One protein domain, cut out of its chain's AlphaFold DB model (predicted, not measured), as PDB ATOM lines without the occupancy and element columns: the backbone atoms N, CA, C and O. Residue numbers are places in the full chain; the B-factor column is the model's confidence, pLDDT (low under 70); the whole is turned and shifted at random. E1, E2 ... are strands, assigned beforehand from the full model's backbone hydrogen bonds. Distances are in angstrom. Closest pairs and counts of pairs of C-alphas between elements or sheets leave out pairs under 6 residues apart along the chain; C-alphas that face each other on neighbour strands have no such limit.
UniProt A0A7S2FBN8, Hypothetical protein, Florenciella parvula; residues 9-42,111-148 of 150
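AT A GLANCE: This is residues 9 to 42 and 111 to 148 of the 150 residues of the protein "Hypothetical protein" of Florenciella parvula (UniProt A0A7S2FBN8). A strongly twisted wall of antiparallel strands has E1 beside E4, E4 beside E6 and E6 beside E7, with short E5 paired to E6 at one end. Near the other end is the small hairpin E2 and E3, whose residues 21 to 26 stick out. The printed part has 72 residues, seven named strands, E1 to E7 in chain order, and no named helix: all strand, in a branched sheet of five and a sheet of two. It is loose, with a radius of gyration of the C-alphas of 14.3 A and a flat outline of 42 by 34 by 17 A.

HOW THE PARTS SIT: In the branched sheet, E6, residues 119 to 130, bends by 75 degrees at residue 123, and its pairing is staggered. E5, residues 113 to 116, pairs with its residues 119 to 122; N 114 and O 121 are 2.9 A apart, within hydrogen-bond range. E7, residues 140 to 147, pairs with its residues 124 to 130, with N 125 and O 146 at 2.9 A. E5, E6 and E7 form a meander, each strand the antiparallel neighbour of the one before. E4, residues 30 to 39, has E6 on one side, with N 33 and O 128 at 2.8 A. On the other side is E1, residues 9 to 16, with N 12 and O 34 at 2.9 A. E2, residues 20 to 22, and E3, residues 25 to 27, form a hairpin, with N 20 and O 27 at 3.1 A; E2 and E4 are apart.

IN THESE COORDINATES: E1 begins at C-alpha 9 (74.985, 125.485, 140.073) and is 21.6 A long. E4 is 29.2 A, E6 27.1 A and E7 19.9 A; E2, E3 and E5 are shorter. E7 bends by 55 degrees at residue 143 and ends at C-alpha 147 (81.157, 112.243, 141.356).

THE WHOLE: The farthest C-alphas, Val 42 and Phe 134, are 42.1 A apart. Residues 43 to 110 are not printed; C-alphas 42 and 111 are 16.3 A apart across this cut. Of the links printed whole, E6 to E7 is short and the others are tight. Residues 132 to 139 have pLDDT under 70.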
ATOM      1  N   GLN A   9      75.110 126.929 139.976       86.69
ATOM      2  CA  GLN A   9      74.985 125.485 140.073       86.69
ATOM      3  C   GLN A   9      74.627 124.939 138.693       86.69
ATOM      4  O   GLN A   9      73.734 125.468 138.030       86.69
ATOM      5  N   LEU A  10      75.315 123.881 138.269       86.62
ATOM      6  CA  LEU A  10      74.927 123.112 137.097       86.62
ATOM      7  C   LEU A  10      73.911 122.062 137.543       86.62
ATOM      8  O   LEU A  10      74.239 121.136 138.288       86.62
ATOM      9  N   LEU A  11      72.680 122.220 137.064       88.62
ATOM     10  CA  LEU A  11      71.582 121.302 137.324       88.62
ATOM     11  C   LEU A  11      71.337 120.431 136.088       88.62
ATOM     12  O   LEU A  11      70.932 120.940 135.044       88.62
ATOM     13  N   ILE A  12      71.534 119.119 136.213       88.75
ATOM     14  CA  ILE A  12      71.225 118.155 135.150       88.75
ATOM     15  C   ILE A  12      69.990 117.359 135.559       88.75
ATOM     16  O   ILE A  12      70.011 116.619 136.541       88.75
ATOM     17  N   GLY A  13      68.906 117.524 134.802       89.69
ATOM     18  CA  GLY A  13      67.675 116.757 134.970       89.69
ATOM     19  C   GLY A  13      67.663 115.527 134.067       89.69
ATOM     20  O   GLY A  13      67.880 115.645 132.863       89.69
ATOM     21  N   VAL A  14      67.372 114.358 134.633       89.50
ATOM     22  CA  VAL A  14      67.214 113.098 133.893       89.50
ATOM     23  C   VAL A  14      65.897 112.451 134.298       89.50
ATOM     24  O   VAL A  14      65.603 112.335 135.484       89.50
ATOM     25  N   ASP A  15      65.102 112.017 133.321       90.88
ATOM     26  CA  ASP A  15      63.866 111.273 133.567       90.88
ATOM     27  C   ASP A  15      64.087 109.781 133.293       90.88
ATOM     28  O   ASP A  15      64.238 109.354 132.144       90.88
ATOM     29  N   LEU A  16      64.159 108.983 134.359       89.31
ATOM     30  CA  LEU A  16      64.358 107.539 134.275       89.31
ATOM     31  C   LEU A  16      63.012 106.822 134.151       89.31
ATOM     32  O   LEU A  16      62.252 106.729 135.113       89.31
ATOM     33  N   LYS A  17      62.739 106.246 132.976       89.69
ATOM     34  CA  LYS A  17      61.509 105.468 132.724       89.69
ATOM     35  C   LYS A  17      61.444 104.162 133.517       89.69
ATOM     36  O   LYS A  17      60.358 103.692 133.843       89.69
ATOM     37  N   SER A  18      62.596 103.569 133.808       90.69
ATOM     38  CA  SER A  18      62.735 102.327 134.565       90.69
ATOM     39  C   SER A  18      63.872 102.454 135.569       90.69
ATOM     40  O   SER A  18      64.730 103.329 135.444       90.69
ATOM     41  N   LYS A  19      63.885 101.558 136.559       89.94
ATOM     42  CA  LYS A  19      65.000 101.420 137.498       89.94
ATOM     43  C   LYS A  19      66.311 101.263 136.720       89.94
ATOM     44  O   LYS A  19      66.363 100.482 135.768       89.94
ATOM     45  N   ALA A  20      67.339 102.008 137.113       89.56
ATOM     46  CA  ALA A  20      68.673 101.901 136.534       89.56
ATOM     47  C   ALA A  20      69.619 101.292 137.567       89.56
ATOM     48  O   ALA A  20      69.678 101.752 138.705       89.56
ATOM     49  N   GLU A  21      70.365 100.265 137.177       90.31
ATOM     50  CA  GLU A  21      71.314  99.585 138.056       90.31
ATOM     51  C   GLU A  21      72.688  99.547 137.403       90.31
ATOM     52  O   GLU A  21      72.827  99.279 136.208       90.31
ATOM     53  N   ARG A  22      73.719  99.836 138.194       85.75
ATOM     54  CA  ARG A  22      75.111  99.690 137.780       85.75
ATOM     55  C   ARG A  22      75.952  99.329 138.992       85.75
ATOM     56  O   ARG A  22      75.991 100.078 139.967       85.75
ATOM     57  N   ASN A  23      76.686  98.223 138.899       87.88
ATOM     58  CA  ASN A  23      77.435  97.656 140.024       87.88
ATOM     59  C   ASN A  23      76.497  97.459 141.234       87.88
ATOM     60  O   ASN A  23      75.402  96.931 141.076       87.88
ATOM     61  N   SER A  24      76.894  97.921 142.421       85.44
ATOM     62  CA  SER A  24      76.085  97.868 143.647       85.44
ATOM     63  C   SER A  24      75.163  99.081 143.839       85.44
ATOM     64  O   SER A  24      74.593  99.242 144.915       85.44
ATOM     65  N   ALA A  25      75.038  99.963 142.839       81.69
ATOM     66  CA  ALA A  25      74.196 101.154 142.907       81.69
ATOM     67  C   ALA A  25      72.902 100.961 142.106       81.69
ATOM     68  O   ALA A  25      72.915 100.499 140.964       81.69
ATOM     69  N   SER A  26      71.783 101.364 142.706       87.81
ATOM     70  CA  SER A  26      70.444 101.285 142.126       87.81
ATOM     71  C   SER A  26      69.778 102.652 142.214       87.81
ATOM     72  O   SER A  26      69.636 103.198 143.305       87.81
ATOM     73  N   LEU A  27      69.314 103.166 141.079       88.38
ATOM     74  CA  LEU A  27      68.555 104.403 140.987       88.38
ATOM     75  C   LEU A  27      67.075 104.104 140.714       88.38
ATOM     76  O   LEU A  27      66.762 103.325 139.805       88.38
ATOM     77  N   PRO A  28      66.156 104.713 141.480       88.81
ATOM     78  CA  PRO A  28      64.729 104.544 141.264       88.81
ATOM     79  C   PRO A  28      64.284 105.223 139.958       88.81
ATOM     80  O   PRO A  28      64.898 106.203 139.530       88.81
ATOM     81  N   PRO A  29      63.204 104.733 139.323       90.62
ATOM     82  CA  PRO A  29      62.582 105.440 138.211       90.62
ATOM     83  C   PRO A  29      62.033 106.805 138.661       90.62
ATOM     84  O   PRO A  29      61.626 106.984 139.811       90.62
ATOM     85  N   GLY A  30      61.973 107.753 137.728       89.12
ATOM     86  CA  GLY A  30      61.436 109.096 137.921       89.12
ATOM     87  C   GLY A  30      62.423 110.212 137.580       89.12
ATOM     88  O   GLY A  30      63.463 109.996 136.959       89.12
ATOM     89  N   ARG A  31      62.073 111.431 138.006       89.75
ATOM     90  CA  ARG A  31      62.838 112.651 137.726       89.75
ATOM     91  C   ARG A  31      63.969 112.818 138.728       89.75
ATOM     92  O   ARG A  31      63.734 113.151 139.894       89.75
ATOM     93  N   LEU A  32      65.183 112.620 138.244       90.38
ATOM     94  CA  LEU A  32      66.416 112.809 138.982       90.38
ATOM     95  C   LEU A  32      67.064 114.143 138.618       90.38
ATOM     96  O   LEU A  32      67.022 114.575 137.468       90.38
ATOM     97  N   PHE A  33      67.682 114.774 139.607       90.62
ATOM     98  CA  PHE A  33      68.380 116.044 139.483       90.62
ATOM     99  C   PHE A  33      69.770 115.915 140.085       90.62
ATOM    100  O   PHE A  33      69.924 115.698 141.286       90.62
ATOM    101  N   LEU A  34      70.777 116.058 139.238       90.38
ATOM    102  CA  LEU A  34      72.171 116.162 139.626       90.38
ATOM    103  C   LEU A  34      72.514 117.636 139.815       90.38
ATOM    104  O   LEU A  34      72.251 118.432 138.915       90.38
ATOM    105  N   ASN A  35      73.111 117.987 140.945       91.12
ATOM    106  CA  ASN A  35      73.534 119.347 141.237       91.12
ATOM    107  C   ASN A  35      75.026 119.379 141.580       91.12
ATOM    108  O   ASN A  35      75.435 118.761 142.566       91.12
ATOM    109  N   VAL A  36      75.812 120.109 140.788       90.88
ATOM    110  CA  VAL A  36      77.229 120.396 141.059       90.88
ATOM    111  C   VAL A  36      77.462 121.905 141.095       90.88
ATOM    112  O   VAL A  36      76.872 122.660 140.318       90.88
ATOM    113  N   ALA A  37      78.317 122.363 142.010       90.06
ATOM    114  CA  ALA A  37      78.628 123.781 142.145       90.06
ATOM    115  C   ALA A  37      79.533 124.266 141.004       90.06
ATOM    116  O   ALA A  37      80.407 123.539 140.527       90.06
ATOM    117  N   MET A  38      79.326 125.515 140.591       90.94
ATOM    118  CA  MET A  38      80.147 126.201 139.602       90.94
ATOM    119  C   MET A  38      80.769 127.446 140.213       90.94
ATOM    120  O   MET A  38      80.087 128.240 140.863       90.94
ATOM    121  N   TRP A  39      82.045 127.650 139.931       91.06
ATOM    122  CA  TRP A  39      82.812 128.781 140.411       91.06
ATOM    123  C   TRP A  39      83.360 129.602 139.253       91.06
ATOM    124  O   TRP A  39      83.844 129.068 138.253       91.06
ATOM    125  N   ASP A  40      83.297 130.917 139.418       91.06
ATOM    126  CA  ASP A  40      84.070 131.836 138.600       91.06
ATOM    127  C   ASP A  40      85.553 131.751 139.022       91.06
ATOM    128  O   ASP A  40      85.819 131.670 140.227       91.06
ATOM    129  N   PRO A  41      86.522 131.749 138.087       89.75
ATOM    130  CA  PRO A  41      87.942 131.614 138.411       89.75
ATOM    131  C   PRO A  41      88.469 132.688 139.368       89.75
ATOM    132  O   PRO A  41      89.272 132.390 140.257       89.75
ATOM    133  N   VAL A  42      88.015 133.936 139.209       89.88
ATOM    134  CA  VAL A  42      88.450 135.059 140.046       89.88
ATOM    135  C   VAL A  42      87.894 134.871 141.450       89.88
ATOM    136  O   VAL A  42      88.649 134.871 142.421       89.88
ATOM    137  N   GLY A 111      92.200 120.477 142.360       81.25
ATOM    138  CA  GLY A 111      92.065 119.203 141.656       81.25
ATOM    139  C   GLY A 111      90.713 118.521 141.858       81.25
ATOM    140  O   GLY A 111      90.434 117.543 141.156       81.25
ATOM    141  N   ASP A 112      89.846 119.061 142.712       85.12
ATOM    142  CA  ASP A 112      88.451 118.627 142.848       85.12
ATOM    143  C   ASP A 112      87.520 119.287 141.826       85.12
ATOM    144  O   ASP A 112      86.334 118.966 141.749       85.12
ATOM    145  N   GLU A 113      88.052 120.168 140.988       87.38
ATOM    146  CA  GLU A 113      87.333 120.888 139.952       87.38
ATOM    147  C   GLU A 113      87.863 120.602 138.537       87.38
ATOM    148  O   GLU A 113      88.977 120.115 138.331       87.38
ATOM    149  N   VAL A 114      87.034 120.899 137.536       87.56
ATOM    150  CA  VAL A 114      87.396 120.893 136.114       87.56
ATOM    151  C   VAL A 114      87.066 122.259 135.528       87.56
ATOM    152  O   VAL A 114      85.952 122.756 135.699       87.56
ATOM    153  N   LEU A 115      88.022 122.870 134.826       85.38
ATOM    154  CA  LEU A 115      87.783 124.110 134.094       85.38
ATOM    155  C   LEU A 115      87.066 123.791 132.778       85.38
ATOM    156  O   LEU A 115      87.575 123.049 131.941       85.38
ATOM    157  N   THR A 116      85.875 124.345 132.576       83.38
ATOM    158  CA  THR A 116      85.094 124.179 131.344       83.38
ATOM    159  C   THR A 116      84.372 125.477 131.020       83.38
ATOM    160  O   THR A 116      83.695 126.046 131.871       83.38
ATOM    161  N   ASN A 117      84.509 125.958 129.781       83.62
ATOM    162  CA  ASN A 117      83.874 127.193 129.296       83.62
ATOM    163  C   ASN A 117      84.092 128.412 130.217       83.62
ATOM    164  O   ASN A 117      83.189 129.222 130.401       83.62
ATOM    165  N   GLY A 118      85.284 128.526 130.812       86.44
ATOM    166  CA  GLY A 118      85.637 129.632 131.708       86.44
ATOM    167  C   GLY A 118      85.126 129.500 133.146       86.44
ATOM    168  O   GLY A 118      85.380 130.398 133.936       86.44
ATOM    169  N   PHE A 119      84.467 128.396 133.510       88.12
ATOM    170  CA  PHE A 119      84.006 128.124 134.874       88.12
ATOM    171  C   PHE A 119      84.683 126.889 135.463       88.12
ATOM    172  O   PHE A 119      84.917 125.902 134.767       88.12
ATOM    173  N   HIS A 120      84.952 126.924 136.764       90.25
ATOM    174  CA  HIS A 120      85.404 125.769 137.531       90.25
ATOM    175  C   HIS A 120      84.187 124.988 138.028       90.25
ATOM    176  O   HIS A 120      83.425 125.474 138.864       90.25
ATOM    177  N   ILE A 121      83.985 123.783 137.508       89.56
ATOM    178  CA  ILE A 121      82.889 122.896 137.907       89.56
ATOM    179  C   ILE A 121      83.429 121.895 138.922       89.56
ATOM    180  O   ILE A 121      84.406 121.201 138.643       89.56
ATOM    181  N   VAL A 122      82.791 121.802 140.088       90.62
ATOM    182  CA  VAL A 122      83.174 120.837 141.125       90.62
ATOM    183  C   VAL A 122      82.818 119.421 140.665       90.62
ATOM    184  O   VAL A 122      81.716 119.168 140.177       90.62
ATOM    185  N   LYS A 123      83.753 118.479 140.814       88.81
ATOM    186  CA  LYS A 123      83.567 117.071 140.430       88.81
ATOM    187  C   LYS A 123      82.559 116.372 141.326       88.81
ATOM    188  O   LYS A 123      81.964 115.387 140.909       88.81
ATOM    189  N   THR A 124      82.372 116.828 142.555       88.38
ATOM    190  CA  THR A 124      81.405 116.264 143.496       88.38
ATOM    191  C   THR A 124      80.122 117.084 143.544       88.38
ATOM    192  O   THR A 124      80.098 118.292 143.312       88.38
ATOM    193  N   GLY A 125      79.015 116.406 143.827       88.19
ATOM    194  CA  GLY A 125      77.705 117.033 143.902       88.19
ATOM    195  C   GLY A 125      76.685 116.176 144.625       88.19
ATOM    196  O   GLY A 125      77.018 115.187 145.283       88.19
ATOM    197  N   THR A 126      75.421 116.548 144.474       90.44
ATOM    198  CA  THR A 126      74.287 115.871 145.110       90.44
ATOM    199  C   THR A 126      73.282 115.389 144.075       90.44
ATOM    200  O   THR A 126      73.052 116.041 143.055       90.44
ATOM    201  N   LEU A 127      72.683 114.230 144.345       90.19
ATOM    202  CA  LEU A 127      71.643 113.635 143.520       90.19
ATOM    203  C   LEU A 127      70.314 113.656 144.271       90.19
ATOM    204  O   LEU A 127      70.187 113.084 145.354       90.19
ATOM    205  N   TRP A 128      69.312 114.270 143.656       91.06
ATOM    206  CA  TRP A 128      67.979 114.441 144.214       91.06
ATOM    207  C   TRP A 128      66.941 113.756 143.338       91.06
ATOM    208  O   TRP A 128      67.038 113.781 142.115       91.06
ATOM    209  N   GLN A 129      65.899 113.215 143.954       88.69
ATOM    210  CA  GLN A 129      64.693 112.778 143.270       88.69
ATOM    211  C   GLN A 129      63.557 113.740 143.593       88.69
ATOM    212  O   GLN A 129      63.293 114.050 144.757       88.69
ATOM    213  N   LYS A 130      62.863 114.217 142.556       82.69
ATOM    214  CA  LYS A 130      61.627 114.975 142.745       82.69
ATOM    215  C   LYS A 130      60.443 114.027 142.640       82.69
ATOM    216  O   LYS A 130      60.135 113.530 141.557       82.69
ATOM    217  N   ASN A 131      59.749 113.833 143.753       73.56
ATOM    218  CA  ASN A 131      58.487 113.111 143.753       73.56
ATOM    219  C   ASN A 131      57.391 114.014 143.173       73.56
ATOM    220  O   ASN A 131      57.233 115.161 143.589       73.56
ATOM    221  N   ASN A 132      56.630 113.502 142.200       61.47
ATOM    222  CA  ASN A 132      55.508 114.201 141.554       61.47
ATOM    223  C   ASN A 132      54.275 114.307 142.483       61.47
ATOM    224  O   ASN A 132      53.144 114.099 142.050       61.47
ATOM    225  N   ALA A 133      54.469 114.594 143.770       58.34
ATOM    226  CA  ALA A 133      53.359 114.847 144.675       58.34
ATOM    227  C   ALA A 133      52.675 116.166 144.274       58.34
ATOM    228  O   ALA A 133      53.322 117.203 144.157       58.34
ATOM    229  N   PHE A 134      51.360 116.106 144.060       50.72
ATOM    230  CA  PHE A 134      50.499 117.231 143.666       50.72
ATOM    231  C   PHE A 134      50.355 118.302 144.769       50.72
ATOM    232  O   PHE A 134      49.876 119.405 144.518       50.72
ATOM    233  N   LEU A 135      50.777 117.995 146.000       54.31
ATOM    234  CA  LEU A 135      50.735 118.918 147.132       54.31
ATOM    235  C   LEU A 135      51.994 119.807 147.179       54.31
ATOM    236  O   LEU A 135      53.089 119.327 146.887       54.31
ATOM    237  N   PRO A 136      51.887 121.071 147.635       52.56
ATOM    238  CA  PRO A 136      52.973 122.066 147.630       52.56
ATOM    239  C   PRO A 136      54.168 121.736 148.548       52.56
ATOM    240  O   PRO A 136      55.118 122.509 148.630       52.56
ATOM    241  N   ARG A 137      54.145 120.582 149.225       49.94
ATOM    242  CA  ARG A 137      55.268 119.983 149.955       49.94
ATOM    243  C   ARG A 137      55.734 118.715 149.241       49.94
ATOM    244  O   ARG A 137      55.733 117.636 149.824       49.94
ATOM    245  N   SER A 138      56.078 118.816 147.960       55.91
ATOM    246  CA  SER A 138      56.774 117.724 147.283       55.91
ATOM    247  C   SER A 138      58.136 117.548 147.955       55.91
ATOM    248  O   SER A 138      59.046 118.343 147.718       55.91
ATOM    249  N   GLU A 139      58.252 116.558 148.837       67.19
ATOM    250  CA  GLU A 139      59.513 116.209 149.483       67.19
ATOM    251  C   GLU A 139      60.502 115.782 148.397       67.19
ATOM    252  O   GLU A 139      60.340 114.759 147.724       67.19
ATOM    253  N   HIS A 140      61.496 116.635 148.165       78.94
ATOM    254  CA  HIS A 140      62.664 116.278 147.384       78.94
ATOM    255  C   HIS A 140      63.469 115.284 148.211       78.94
ATOM    256  O   HIS A 140      63.891 115.600 149.321       78.94
ATOM    257  N   GLN A 141      63.678 114.085 147.679       86.81
ATOM    258  CA  GLN A 141      64.463 113.073 148.365       86.81
ATOM    259  C   GLN A 141      65.922 113.198 147.933       86.81
ATOM    260  O   GLN A 141      66.233 113.055 146.749       86.81
ATOM    261  N   LEU A 142      66.822 113.456 148.882       87.94
ATOM    262  CA  LEU A 142      68.255 113.311 148.644       87.94
ATOM    263  C   LEU A 142      68.558 111.816 148.507       87.94
ATOM    264  O   LEU A 142      68.378 111.057 149.457       87.94
ATOM    265  N   LEU A 143      69.000 111.394 147.323       87.12
ATOM    266  CA  LEU A 143      69.400 110.009 147.070       87.12
ATOM    267  C   LEU A 143      70.850 109.753 147.484       87.12
ATOM    268  O   LEU A 143      71.195 108.633 147.850       87.12
ATOM    269  N   GLY A 144      71.698 110.784 147.429       88.31
ATOM    270  CA  GLY A 144      73.088 110.697 147.859       88.31
ATOM    271  C   GLY A 144      73.987 111.733 147.195       88.31
ATOM    272  O   GLY A 144      73.524 112.755 146.679       88.31
ATOM    273  N   THR A 145      75.286 111.453 147.208       88.50
ATOM    274  CA  THR A 145      76.316 112.253 146.540       88.50
ATOM    275  C   THR A 145      76.725 111.625 145.213       88.50
ATOM    276  O   THR A 145      76.564 110.425 144.983       88.50
ATOM    277  N   CYS A 146      77.249 112.448 144.314       84.69
ATOM    278  CA  CYS A 146      77.737 112.020 143.010       84.69
ATOM    279  C   CYS A 146      79.165 112.508 142.776       84.69
ATOM    280  O   CYS A 146      79.555 113.558 143.280       84.69
ATOM    281  N   SER A 147      79.907 111.775 141.947       83.81
ATOM    282  CA  SER A 147      81.157 112.243 141.356       83.81
ATOM    283  C   SER A 147      81.012 112.237 139.838       83.81
ATOM    284  O   SER A 147      80.713 111.205 139.235       83.81
ATOM    285  N   VAL A 148      81.180 113.405 139.231       77.25
ATOM    286  CA  VAL A 148      81.188 113.619 137.793       77.25
ATOM    287  C   VAL A 148      82.620 113.460 137.303       77.25
ATOM    288  O   VAL A 148      83.535 114.150 137.752       77.25
TER     289      VAL A 148